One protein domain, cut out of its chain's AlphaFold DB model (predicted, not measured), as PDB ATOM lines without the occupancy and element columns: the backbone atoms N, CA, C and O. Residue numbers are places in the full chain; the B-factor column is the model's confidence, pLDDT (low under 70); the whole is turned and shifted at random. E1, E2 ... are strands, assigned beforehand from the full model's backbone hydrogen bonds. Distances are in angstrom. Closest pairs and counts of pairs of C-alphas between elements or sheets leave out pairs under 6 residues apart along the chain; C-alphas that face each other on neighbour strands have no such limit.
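AT A GLANCE: This is residues 3 to 76 of the 80 residues of an uncharacterized protein of Streptomyces sp. ICC1 (UniProt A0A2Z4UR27). Two small sheets stand face to face as a sandwich, E3, E2, E6 and E5 in one and E1, E4 and E7 in the other, with the strands of both running roughly along the longest axis. At one end the link from E4 to E5 loops out to Lys 41, and after E7 the last residues fold back beside that strand. The 74 printed residues hold no named helix and seven named strands, E1 to E7 in order along the chain; the class is all strand, though 33 residues, under half, are in named strands. The four-strand sheet, in the order E3, E2, E6, E5, is mixed, and the three-strand sheet, E1, E4, E7, is antiparallel. The whole is compact, with a radius of gyration of the C-alphas of 12.4 A, and elongated, spanning 40 by 26 by 18 A.

IN THESE COORDINATES: Find C-alpha 3 at (-37.207, -24.713, -15.129), where E1, residues 3 to 6, begins. E2, residues 13 to 18, is the longest strand, 16.1 A from first to last C-alpha; look for its start at (-24.123, -17.214, -9.729). Read on to E3, residues 22 to 26, 13.2 A, and E4, residues 31 to 35, 13.0 A. Then come E5, residues 47 to 50, E6, residues 54 to 58, 12.9 A, and E7, residues 66 to 69, which ends with C-alpha 69 at (-28.892, -18.834, -21.979).

HOW THE PARTS SIT: Begin with E1, whose antiparallel neighbour is E4, at 158 degrees between directions; N 5 and O 32 are 2.9 A apart, within hydrogen-bond range. On E4's other side is E7, antiparallel at 162 degrees, with N 35 and O 66 at 2.8 A. In the larger sheet, E2 and E3 form a hairpin, antiparallel at 163 degrees, where you find N 15 and O 24 at 2.8 A. E2 and E6 are parallel at 21 degrees, with N 55 and O 14 at 2.8 A. E5 and E6 form a second hairpin, antiparallel at 172 degrees, with N 49 and O 56 at 2.9 A. Between the sheets, E2 and E4 are apart, and E1 and E6 are only just apart, their closest C-alphas 8.4 A from each other. The closest C-alphas of E1 and E2, those of Gln 6 and Leu 13, are 7.8 A apart.

THE WHOLE: The C-alphas farthest apart, Asn 10 and Lys 41, are 40.4 A from each other. The printed part, residues 3 to 76, has no cut. Its long link, from E4 to E5, has 11 residues. Residues 67 to 68 of E7 pair antiparallel with residues 74 to 75. The mean pLDDT of the printed part is 90.3; look for values under 70 at residues 62 to 63.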
ATOM      1  N   PHE A   3     -37.284 -25.728 -16.183       93.50
ATOM      2  CA  PHE A   3     -37.207 -24.713 -15.129       93.50
ATOM      3  C   PHE A   3     -36.126 -23.667 -15.436       93.50
ATOM      4  O   PHE A   3     -35.376 -23.798 -16.402       93.50
ATOM      5  N   ILE A   4     -36.083 -22.605 -14.631       95.94
ATOM      6  CA  ILE A   4     -35.118 -21.511 -14.758       95.94
ATOM      7  C   ILE A   4     -34.209 -21.508 -13.528       95.94
ATOM      8  O   ILE A   4     -34.692 -21.640 -12.405       95.94
ATOM      9  N   VAL A   5     -32.910 -21.319 -13.755       95.62
ATOM     10  CA  VAL A   5     -31.928 -20.947 -12.732       95.62
ATOM     11  C   VAL A   5     -31.502 -19.516 -13.015       95.62
ATOM     12  O   VAL A   5     -31.068 -19.222 -14.125       95.62
ATOM     13  N   GLN A   6     -31.655 -18.623 -12.043       96.25
ATOM     14  CA  GLN A   6     -31.461 -17.189 -12.238       96.25
ATOM     15  C   GLN A   6     -30.498 -16.629 -11.193       96.25
ATOM     16  O   GLN A   6     -30.666 -16.870  -9.998       96.25
ATOM     17  N   ALA A   7     -29.518 -15.855 -11.655       96.94
ATOM     18  CA  ALA A   7     -28.646 -15.085 -10.785       96.94
ATOM     19  C   ALA A   7     -29.423 -13.944 -10.115       96.94
ATOM     20  O   ALA A   7     -30.356 -13.369 -10.687       96.94
ATOM     21  N   GLY A   8     -29.008 -13.573  -8.904       94.44
ATOM     22  CA  GLY A   8     -29.570 -12.408  -8.226       94.44
ATOM     23  C   GLY A   8     -29.387 -11.129  -9.059       94.44
ATOM     24  O   GLY A   8     -28.480 -11.049  -9.888       94.44
ATOM     25  N   PRO A   9     -30.197 -10.081  -8.833       95.31
ATOM     26  CA  PRO A   9     -30.138  -8.855  -9.635       95.31
ATOM     27  C   PRO A   9     -28.787  -8.128  -9.549       95.31
ATOM     28  O   PRO A   9     -28.455  -7.373 -10.453       95.31
ATOM     29  N   ASN A  10     -28.016  -8.359  -8.479       95.75
ATOM     30  CA  ASN A  10     -26.714  -7.727  -8.235       95.75
ATOM     31  C   ASN A  10     -25.614  -8.729  -7.833       95.75
ATOM     32  O   ASN A  10     -24.536  -8.307  -7.422       95.75
ATOM     33  N   THR A  11     -25.875 -10.035  -7.922       94.31
ATOM     34  CA  THR A  11     -24.943 -11.075  -7.464       94.31
ATOM     35  C   THR A  11     -24.780 -12.105  -8.574       94.31
ATOM     36  O   THR A  11     -25.805 -12.605  -9.047       94.31
ATOM     37  N   PRO A  12     -23.545 -12.411  -9.016       96.44
ATOM     38  CA  PRO A  12     -23.327 -13.486  -9.972       96.44
ATOM     39  C   PRO A  12     -23.674 -14.838  -9.340       96.44
ATOM     40  O   PRO A  12     -23.781 -14.957  -8.119       96.44
ATOM     41  N   LEU A  13     -23.854 -15.852 -10.178       97.19
ATOM     42  CA  LEU A  13     -24.123 -17.214  -9.729       97.19
ATOM     43  C   LEU A  13     -23.344 -18.205 -10.584       97.19
ATOM     44  O   LEU A  13     -23.502 -18.220 -11.804       97.19
ATOM     45  N   THR A  14     -22.574 -19.077  -9.944       97.75
ATOM     46  CA  THR A  14     -21.993 -20.240 -10.617       97.75
ATOM     47  C   THR A  14     -23.007 -21.376 -10.622       97.75
ATOM     48  O   THR A  14     -23.510 -21.773  -9.574       97.75
ATOM     49  N   VAL A  15     -23.315 -21.931 -11.791       95.62
ATOM     50  CA  VAL A  15     -24.168 -23.116 -11.930       95.62
ATOM     51  C   VAL A  15     -23.307 -24.291 -12.364       95.62
ATOM     52  O   VAL A  15     -22.728 -24.255 -13.446       95.62
ATOM     53  N   GLN A  16     -23.239 -25.329 -11.536       94.25
ATOM     54  CA  GLN A  16     -22.454 -26.534 -11.791       94.25
ATOM     55  C   GLN A  16     -23.381 -27.713 -12.104       94.25
ATOM     56  O   GLN A  16     -24.337 -27.957 -11.373       94.25
ATOM     57  N   PHE A  17     -23.090 -28.462 -13.161       90.25
ATOM     58  CA  PHE A  17     -23.814 -29.668 -13.555       90.25
ATOM     59  C   PHE A  17     -22.994 -30.908 -13.203       90.25
ATOM     60  O   PHE A  17     -21.853 -31.041 -13.641       90.25
ATOM     61  N   GLU A  18     -23.582 -31.812 -12.425       89.88
ATOM     62  CA  GLU A  18     -22.976 -33.074 -11.992       89.88
ATOM     63  C   GLU A  18     -23.706 -34.265 -12.631       89.88
ATOM     64  O   GLU A  18     -24.935 -34.233 -12.705       89.88
ATOM     65  N   PRO A  19     -23.004 -35.342 -13.037       84.62
ATOM     66  CA  PRO A  19     -21.605 -35.662 -12.721       84.62
ATOM     67  C   PRO A  19     -20.546 -35.062 -13.667       84.62
ATOM     68  O   PRO A  19     -19.364 -35.372 -13.547       84.62
ATOM     69  N   GLN A  20     -20.933 -34.273 -14.673       84.25
ATOM     70  CA  GLN A  20     -20.007 -33.815 -15.719       84.25
ATOM     71  C   GLN A  20     -19.018 -32.751 -15.231       84.25
ATOM     72  O   GLN A  20     -18.027 -32.487 -15.910       84.25
ATOM     73  N   GLY A  21     -19.304 -32.101 -14.103       87.31
ATOM     74  CA  GLY A  21     -18.549 -30.961 -13.593       87.31
ATOM     75  C   GLY A  21     -18.595 -29.736 -14.512       87.31
ATOM     76  O   GLY A  21     -17.723 -28.879 -14.419       87.31
ATOM     77  N   THR A  22     -19.565 -29.647 -15.433       89.69
ATOM     78  CA  THR A  22     -19.674 -28.485 -16.333       89.69
ATOM     79  C   THR A  22     -20.168 -27.281 -15.547       89.69
ATOM     80  O   THR A  22     -21.189 -27.368 -14.869       89.69
ATOM     81  N   GLU A  23     -19.484 -26.149 -15.673       92.75
ATOM     82  CA  GLU A  23     -19.823 -24.919 -14.962       92.75
ATOM     83  C   GLU A  23     -20.215 -23.796 -15.922       92.75
ATOM     84  O   GLU A  23     -19.628 -23.620 -16.992       92.75
ATOM     85  N   PHE A  24     -21.202 -23.008 -15.506       94.06
ATOM     86  CA  PHE A  24     -21.604 -21.772 -16.160       94.06
ATOM     87  C   PHE A  24     -21.631 -20.651 -15.131       94.06
ATOM     88  O   PHE A  24     -22.344 -20.737 -14.135       94.06
ATOM     89  N   GLU A  25     -20.904 -19.574 -15.399       96.25
ATOM     90  CA  GLU A  25     -21.006 -18.349 -14.614       96.25
ATOM     91  C   GLU A  25     -22.112 -17.462 -15.196       96.25
ATOM     92  O   GLU A  25     -22.110 -17.127 -16.385       96.25
ATOM     93  N   LEU A  26     -23.077 -17.098 -14.357       97.06
ATOM     94  CA  LEU A  26     -24.154 -16.179 -14.697       97.06
ATOM     95  C   LEU A  26     -23.838 -14.800 -14.138       97.06
ATOM     96  O   LEU A  26     -23.635 -14.637 -12.933       97.06
ATOM     97  N   ALA A  27     -23.849 -13.798 -15.015       97.19
ATOM     98  CA  ALA A  27     -23.797 -12.409 -14.592       97.19
ATOM     99  C   ALA A  27     -25.060 -12.045 -13.782       97.19
ATOM    100  O   ALA A  27     -26.100 -12.692 -13.935       97.19
ATOM    101  N   PRO A  28     -25.019 -10.994 -12.946       97.38
ATOM    102  CA  PRO A  28     -26.206 -10.520 -12.245       97.38
ATOM    103  C   PRO A  28     -27.403 -10.309 -13.186       97.38
ATOM    104  O   PRO A  28     -27.288  -9.653 -14.221       97.38
ATOM    105  N   GLY A  29     -28.553 -10.878 -12.824       96.19
ATOM    106  CA  GLY A  29     -29.787 -10.828 -13.613       96.19
ATOM    107  C   GLY A  29     -29.864 -11.785 -14.811       96.19
ATOM    108  O   GLY A  29     -30.957 -11.940 -15.362       96.19
ATOM    109  N   ASP A  30     -28.774 -12.456 -15.197       97.69
ATOM    110  CA  ASP A  30     -28.817 -13.515 -16.209       97.69
ATOM    111  C   ASP A  30     -29.461 -14.796 -15.667       97.69
ATOM    112  O   ASP A  30     -29.581 -15.032 -14.460       97.69
ATOM    113  N   TYR A  31     -29.898 -15.644 -16.596       97.56
ATOM    114  CA  TYR A  31     -30.523 -16.917 -16.280       97.56
ATOM    115  C   TYR A  31     -30.169 -18.003 -17.295       97.56
ATOM    116  O   TYR A  31     -29.866 -17.732 -18.461       97.56
ATOM    117  N   LEU A  32     -30.271 -19.247 -16.836       96.69
ATOM    118  CA  LEU A  32     -30.318 -20.441 -17.664       96.69
ATOM    119  C   LEU A  32     -31.732 -20.994 -17.654       96.69
ATOM    120  O   LEU A  32     -32.360 -21.137 -16.606       96.69
ATOM    121  N   THR A  33     -32.214 -21.360 -18.832       97.19
ATOM    122  CA  THR A  33     -33.335 -22.286 -18.943       97.19
ATOM    123  C   THR A  33     -32.771 -23.694 -19.003       97.19
ATOM    124  O   THR A  33     -31.971 -23.993 -19.887       97.19
ATOM    125  N   VAL A  34     -33.206 -24.546 -18.081       93.06
ATOM    126  CA  VAL A  34     -32.779 -25.940 -17.975       93.06
ATOM    127  C   VAL A  34     -33.950 -26.836 -18.339       93.06
ATOM    128  O   VAL A  34     -35.044 -26.708 -17.787       93.06
ATOM    129  N   GLU A  35     -33.727 -27.754 -19.269       90.81
ATOM    130  CA  GLU A  35     -34.631 -28.863 -19.534       90.81
ATOM    131  C   GLU A  35     -33.957 -30.168 -19.127       90.81
ATOM    132  O   GLU A  35     -33.003 -30.626 -19.752       90.81
ATOM    133  N   TRP A  36     -34.482 -30.768 -18.066       88.19
ATOM    134  CA  TRP A  36     -34.122 -32.110 -17.649       88.19
ATOM    135  C   TRP A  36     -34.980 -33.152 -18.361       88.19
ATOM    136  O   TRP A  36     -36.205 -32.981 -18.444       88.19
ATOM    137  N   PRO A  37     -34.391 -34.275 -18.794       82.06
ATOM    138  CA  PRO A  37     -35.179 -35.429 -19.178       82.06
ATOM    139  C   PRO A  37     -35.995 -35.912 -17.975       82.06
ATOM    140  O   PRO A  37     -35.582 -35.802 -16.822       82.06
ATOM    141  N   VAL A  38     -37.211 -36.392 -18.235       81.44
ATOM    142  CA  VAL A  38     -38.012 -37.041 -17.193       81.44
ATOM    143  C   VAL A  38     -37.560 -38.498 -17.141       81.44
ATOM    144  O   VAL A  38     -37.709 -39.181 -18.157       81.44
ATOM    145  N   PRO A  39     -37.001 -38.981 -16.018       76.88
ATOM    146  CA  PRO A  39     -36.556 -40.361 -15.938       76.88
ATOM    147  C   PRO A  39     -37.747 -41.319 -16.053       76.88
ATOM    148  O   PRO A  39     -38.889 -40.987 -15.717       76.88
ATOM    149  N   GLY A  40     -37.471 -42.531 -16.537       76.88
ATOM    150  CA  GLY A  40     -38.447 -43.616 -16.554       76.88
ATOM    151  C   GLY A  40     -38.907 -44.005 -15.145       76.88
ATOM    152  O   GLY A  40     -38.358 -43.568 -14.133       76.88
ATOM    153  N   LYS A  41     -39.931 -44.860 -15.060       79.12
ATOM    154  CA  LYS A  41     -40.460 -45.333 -13.774       79.12
ATOM    155  C   LYS A  41     -39.345 -45.973 -12.934       79.12
ATOM    156  O   LYS A  41     -38.808 -47.003 -13.322       79.12
ATOM    157  N   GLY A  42     -39.067 -45.388 -11.769       75.62
ATOM    158  CA  GLY A  42     -38.038 -45.863 -10.839       75.62
ATOM    159  C   GLY A  42     -36.628 -45.323 -11.096       75.62
ATOM    160  O   GLY A  42     -35.739 -45.664 -10.326       75.62
ATOM    161  N   GLY A  43     -36.427 -44.493 -12.125       76.50
ATOM    162  CA  GLY A  43     -35.147 -43.825 -12.363       76.50
ATOM    163  C   GLY A  43     -34.896 -42.688 -11.373       76.50
ATOM    164  O   GLY A  43     -35.840 -42.092 -10.835       76.50
ATOM    165  N   LEU A  44     -33.620 -42.389 -11.126       77.62
ATOM    166  CA  LEU A  44     -33.239 -41.350 -10.170       77.62
ATOM    167  C   LEU A  44     -33.621 -39.958 -10.685       77.62
ATOM    168  O   LEU A  44     -33.265 -39.553 -11.794       77.62
ATOM    169  N   LEU A  45     -34.342 -39.215  -9.843       80.44
ATOM    170  CA  LEU A  45     -34.570 -37.791 -10.044       80.44
ATOM    171  C   LEU A  45     -33.254 -37.039  -9.831       80.44
ATOM    172  O   LEU A  45     -32.469 -37.394  -8.952       80.44
ATOM    173  N   GLY A  46     -33.046 -35.987 -10.619       85.00
ATOM    174  CA  GLY A  46     -31.946 -35.058 -10.401       85.00
ATOM    175  C   GLY A  46     -32.047 -34.353  -9.045       85.00
ATOM    176  O   GLY A  46     -33.086 -34.375  -8.378       85.00
ATOM    177  N   GLY A  47     -30.957 -33.710  -8.644       90.06
ATOM    178  CA  GLY A  47     -30.821 -33.002  -7.374       90.06
ATOM    179  C   GLY A  47     -30.517 -31.523  -7.573       90.06
ATOM    180  O   GLY A  47     -29.940 -31.133  -8.586       90.06
ATOM    181  N   VAL A  48     -30.892 -30.701  -6.593       92.56
ATOM    182  CA  VAL A  48     -30.529 -29.280  -6.539       92.56
ATOM    183  C   VAL A  48     -29.907 -28.991  -5.181       92.56
ATOM    184  O   VAL A  48     -30.560 -29.176  -4.154       92.56
ATOM    185  N   THR A  49     -28.672 -28.500  -5.185       96.50
ATOM    186  CA  THR A  49     -27.974 -28.011  -3.994       96.50
ATOM    187  C   THR A  49     -27.712 -26.523  -4.166       96.50
ATOM    188  O   THR A  49     -27.179 -26.103  -5.190       96.50
ATOM    189  N   HIS A  50     -28.111 -25.725  -3.178       94.50
ATOM    190  CA  HIS A  50     -27.975 -24.273  -3.213       94.50
ATOM    191  C   HIS A  50     -27.005 -23.804  -2.130       94.50
ATOM    192  O   HIS A  50     -27.217 -24.048  -0.941       94.50
ATOM    193  N   GLU A  51     -25.960 -23.118  -2.569       92.88
ATOM    194  CA  GLU A  51     -24.919 -22.487  -1.768       92.88
ATOM    195  C   GLU A  51     -24.926 -20.969  -2.055       92.88
ATOM    196  O   GLU A  51     -25.557 -20.535  -3.020       92.88
ATOM    197  N   PRO A  52     -24.279 -20.125  -1.231       88.44
ATOM    198  CA  PRO A  52     -24.390 -18.666  -1.358       88.44
ATOM    199  C   PRO A  52     -24.014 -18.076  -2.729       88.44
ATOM    200  O   PRO A  52     -24.597 -17.073  -3.133       88.44
ATOM    201  N   ASP A  53     -23.046 -18.670  -3.423       89.25
ATOM    202  CA  ASP A  53     -22.492 -18.217  -4.706       89.25
ATOM    203  C   ASP A  53     -22.579 -19.283  -5.810       89.25
ATOM    204  O   ASP A  53     -22.201 -19.036  -6.961       89.25
ATOM    205  N   ARG A  54     -23.108 -20.463  -5.477       96.12
ATOM    206  CA  ARG A  54     -23.131 -21.624  -6.359       96.12
ATOM    207  C   ARG A  54     -24.440 -22.392  -6.259       96.12
ATOM    208  O   ARG A  54     -25.005 -22.587  -5.186       96.12
ATOM    209  N   LEU A  55     -24.901 -22.887  -7.397       96.75
ATOM    210  CA  LEU A  55     -26.004 -23.829  -7.483       96.75
ATOM    211  C   LEU A  55     -25.542 -25.069  -8.242       96.75
ATOM    212  O   LEU A  55     -25.164 -24.988  -9.409       96.75
ATOM    213  N   THR A  56     -25.592 -26.222  -7.585       95.50
ATOM    214  CA  THR A  56     -25.235 -27.503  -8.197       95.50
ATOM    215  C   THR A  56     -26.500 -28.248  -8.603       95.50
ATOM    216  O   THR A  56     -27.408 -28.459  -7.796       95.50
ATOM    217  N   LEU A  57     -26.550 -28.651  -9.867       92.69
ATOM    218  CA  LEU A  57     -27.591 -29.458 -10.481       92.69
ATOM    219  C   LEU A  57     -27.043 -30.861 -10.733       92.69
ATOM    220  O   LEU A  57     -26.241 -31.060 -11.640       92.69
ATOM    221  N   SER A  58     -27.488 -31.841  -9.952       91.06
ATOM    222  CA  SER A  58     -27.223 -33.250 -10.253       91.06
ATOM    223  C   SER A  58     -28.210 -33.721 -11.314       91.06
ATOM    224  O   SER A  58     -29.420 -33.668 -11.088       91.06
ATOM    225  N   GLU A  59     -27.714 -34.149 -12.470       86.62
ATOM    226  CA  GLU A  59     -28.544 -34.607 -13.579       86.62
ATOM    227  C   GLU A  59     -29.317 -35.890 -13.219       86.62
ATOM    228  O   GLU A  59     -28.803 -36.752 -12.498       86.62
ATOM    229  N   PRO A  60     -30.569 -36.034 -13.696       85.19
ATOM    230  CA  PRO A  60     -31.324 -37.272 -13.547       85.19
ATOM    231  C   PRO A  60     -30.674 -38.426 -14.320       85.19
ATOM    232  O   PRO A  60     -29.956 -38.234 -15.301       85.19
ATOM    233  N   GLU A  61     -30.984 -39.653 -13.906       80.06
ATOM    234  CA  GLU A  61     -30.454 -40.853 -14.550       80.06
ATOM    235  C   GLU A  61     -30.818 -40.916 -16.042       80.06
ATOM    236  O   GLU A  61     -31.978 -40.763 -16.433       80.06
ATOM    237  N   GLY A  62     -29.813 -41.204 -16.874       67.38
ATOM    238  CA  GLY A  62     -30.008 -41.536 -18.282       67.38
ATOM    239  C   GLY A  62     -30.222 -40.350 -19.219       67.38
ATOM    240  O   GLY A  62     -30.608 -40.577 -20.366       67.38
ATOM    241  N   GLY A  63     -29.963 -39.106 -18.801       68.94
ATOM    242  CA  GLY A  63     -29.992 -38.031 -19.782       68.94
ATOM    243  C   GLY A  63     -29.269 -36.745 -19.417       68.94
ATOM    244  O   GLY A  63     -29.297 -36.277 -18.288       68.94
ATOM    245  N   THR A  64     -28.668 -36.169 -20.453       72.31
ATOM    246  CA  THR A  64     -28.021 -34.860 -20.451       72.31
ATOM    247  C   THR A  64     -29.075 -33.757 -20.445       72.31
ATOM    248  O   THR A  64     -30.029 -33.794 -21.231       72.31
ATOM    249  N   ALA A  65     -28.914 -32.764 -19.574       84.44
ATOM    250  CA  ALA A  65     -29.755 -31.577 -19.588       84.44
ATOM    251  C   ALA A  65     -29.579 -30.809 -20.908       84.44
ATOM    252  O   ALA A  65     -28.480 -30.704 -21.448       84.44
ATOM    253  N   ARG A  66     -30.659 -30.212 -21.418       89.69
ATOM    254  CA  ARG A  66     -30.558 -29.183 -22.462       89.69
ATOM    255  C   ARG A  66     -30.602 -27.812 -21.816       89.69
ATOM    256  O   ARG A  66     -31.408 -27.577 -20.913       89.69
ATOM    257  N   LEU A  67     -29.739 -26.917 -22.282       93.50
ATOM    258  CA  LEU A  67     -29.537 -25.605 -21.680       93.50
ATOM    259  C   LEU A  67     -29.697 -24.501 -22.711       93.50
ATOM    260  O   LEU A  67     -29.177 -24.594 -23.818       93.50
ATOM    261  N   TRP A  68     -30.345 -23.413 -22.311       96.94
ATOM    262  CA  TRP A  68     -30.370 -22.168 -23.074       96.94
ATOM    263  C   TRP A  68     -29.987 -21.006 -22.170       96.94
ATOM    264  O   TRP A  68     -30.430 -20.942 -21.023       96.94
ATOM    265  N   ASN A  69     -29.197 -20.071 -22.693       96.94
ATOM    266  CA  ASN A  69     -28.892 -18.834 -21.979       96.94
ATOM    267  C   ASN A  69     -30.071 -17.849 -21.991       96.94
ATOM    268  O   ASN A  69     -31.073 -18.054 -22.679       96.94
ATOM    269  N   SER A  70     -29.911 -16.730 -21.283       96.81
ATOM    270  CA  SER A  70     -30.904 -15.654 -21.167       96.81
ATOM    271  C   SER A  70     -31.316 -15.014 -22.500       96.81
ATOM    272  O   SER A  70     -32.347 -14.346 -22.581       96.81
ATOM    273  N   ARG A  71     -30.539 -15.243 -23.568       96.62
ATOM    274  CA  ARG A  71     -30.813 -14.794 -24.943       96.62
ATOM    275  C   ARG A  71     -31.494 -15.866 -25.800       96.62
ATOM    276  O   ARG A  71     -31.654 -15.668 -27.001       96.62
ATOM    277  N   GLY A  72     -31.842 -17.013 -25.218       95.81
ATOM    278  CA  GLY A  72     -32.457 -18.142 -25.915       95.81
ATOM    279  C   GLY A  72     -31.494 -18.955 -26.786       95.81
ATOM    280  O   GLY A  72     -31.943 -19.824 -27.531       95.81
ATOM    281  N   LYS A  73     -30.178 -18.710 -26.713       96.56
ATOM    282  CA  LYS A  73     -29.186 -19.522 -27.428       96.56
ATOM    283  C   LYS A  73     -28.983 -20.835 -26.677       96.56
ATOM    284  O   LYS A  73     -28.640 -20.808 -25.496       96.56
ATOM    285  N   GLU A  74     -29.146 -21.954 -27.380       95.00
ATOM    286  CA  GLU A  74     -28.827 -23.280 -26.845       95.00
ATOM    287  C   GLU A  74     -27.321 -23.386 -26.585       95.00
ATOM    288  O   GLU A  74     -26.497 -23.008 -27.428       95.00
ATOM    289  N   LEU A  75     -26.969 -23.840 -25.388       91.62
ATOM    290  CA  LEU A  75     -25.595 -24.039 -24.959       91.62
ATOM    291  C   LEU A  75     -25.240 -25.518 -25.116       91.62
ATOM    292  O   LEU A  75     -26.070 -26.377 -24.814       91.62
ATOM    293  N   PRO A  76     -24.021 -25.833 -25.580       81.94
ATOM    294  CA  PRO A  76     -23.573 -27.210 -25.622       81.94
ATOM    295  C   PRO A  76     -23.454 -27.739 -24.191       81.94
ATOM    296  O   PRO A  76     -22.794 -27.127 -23.352       81.94
TER     297      PRO A  76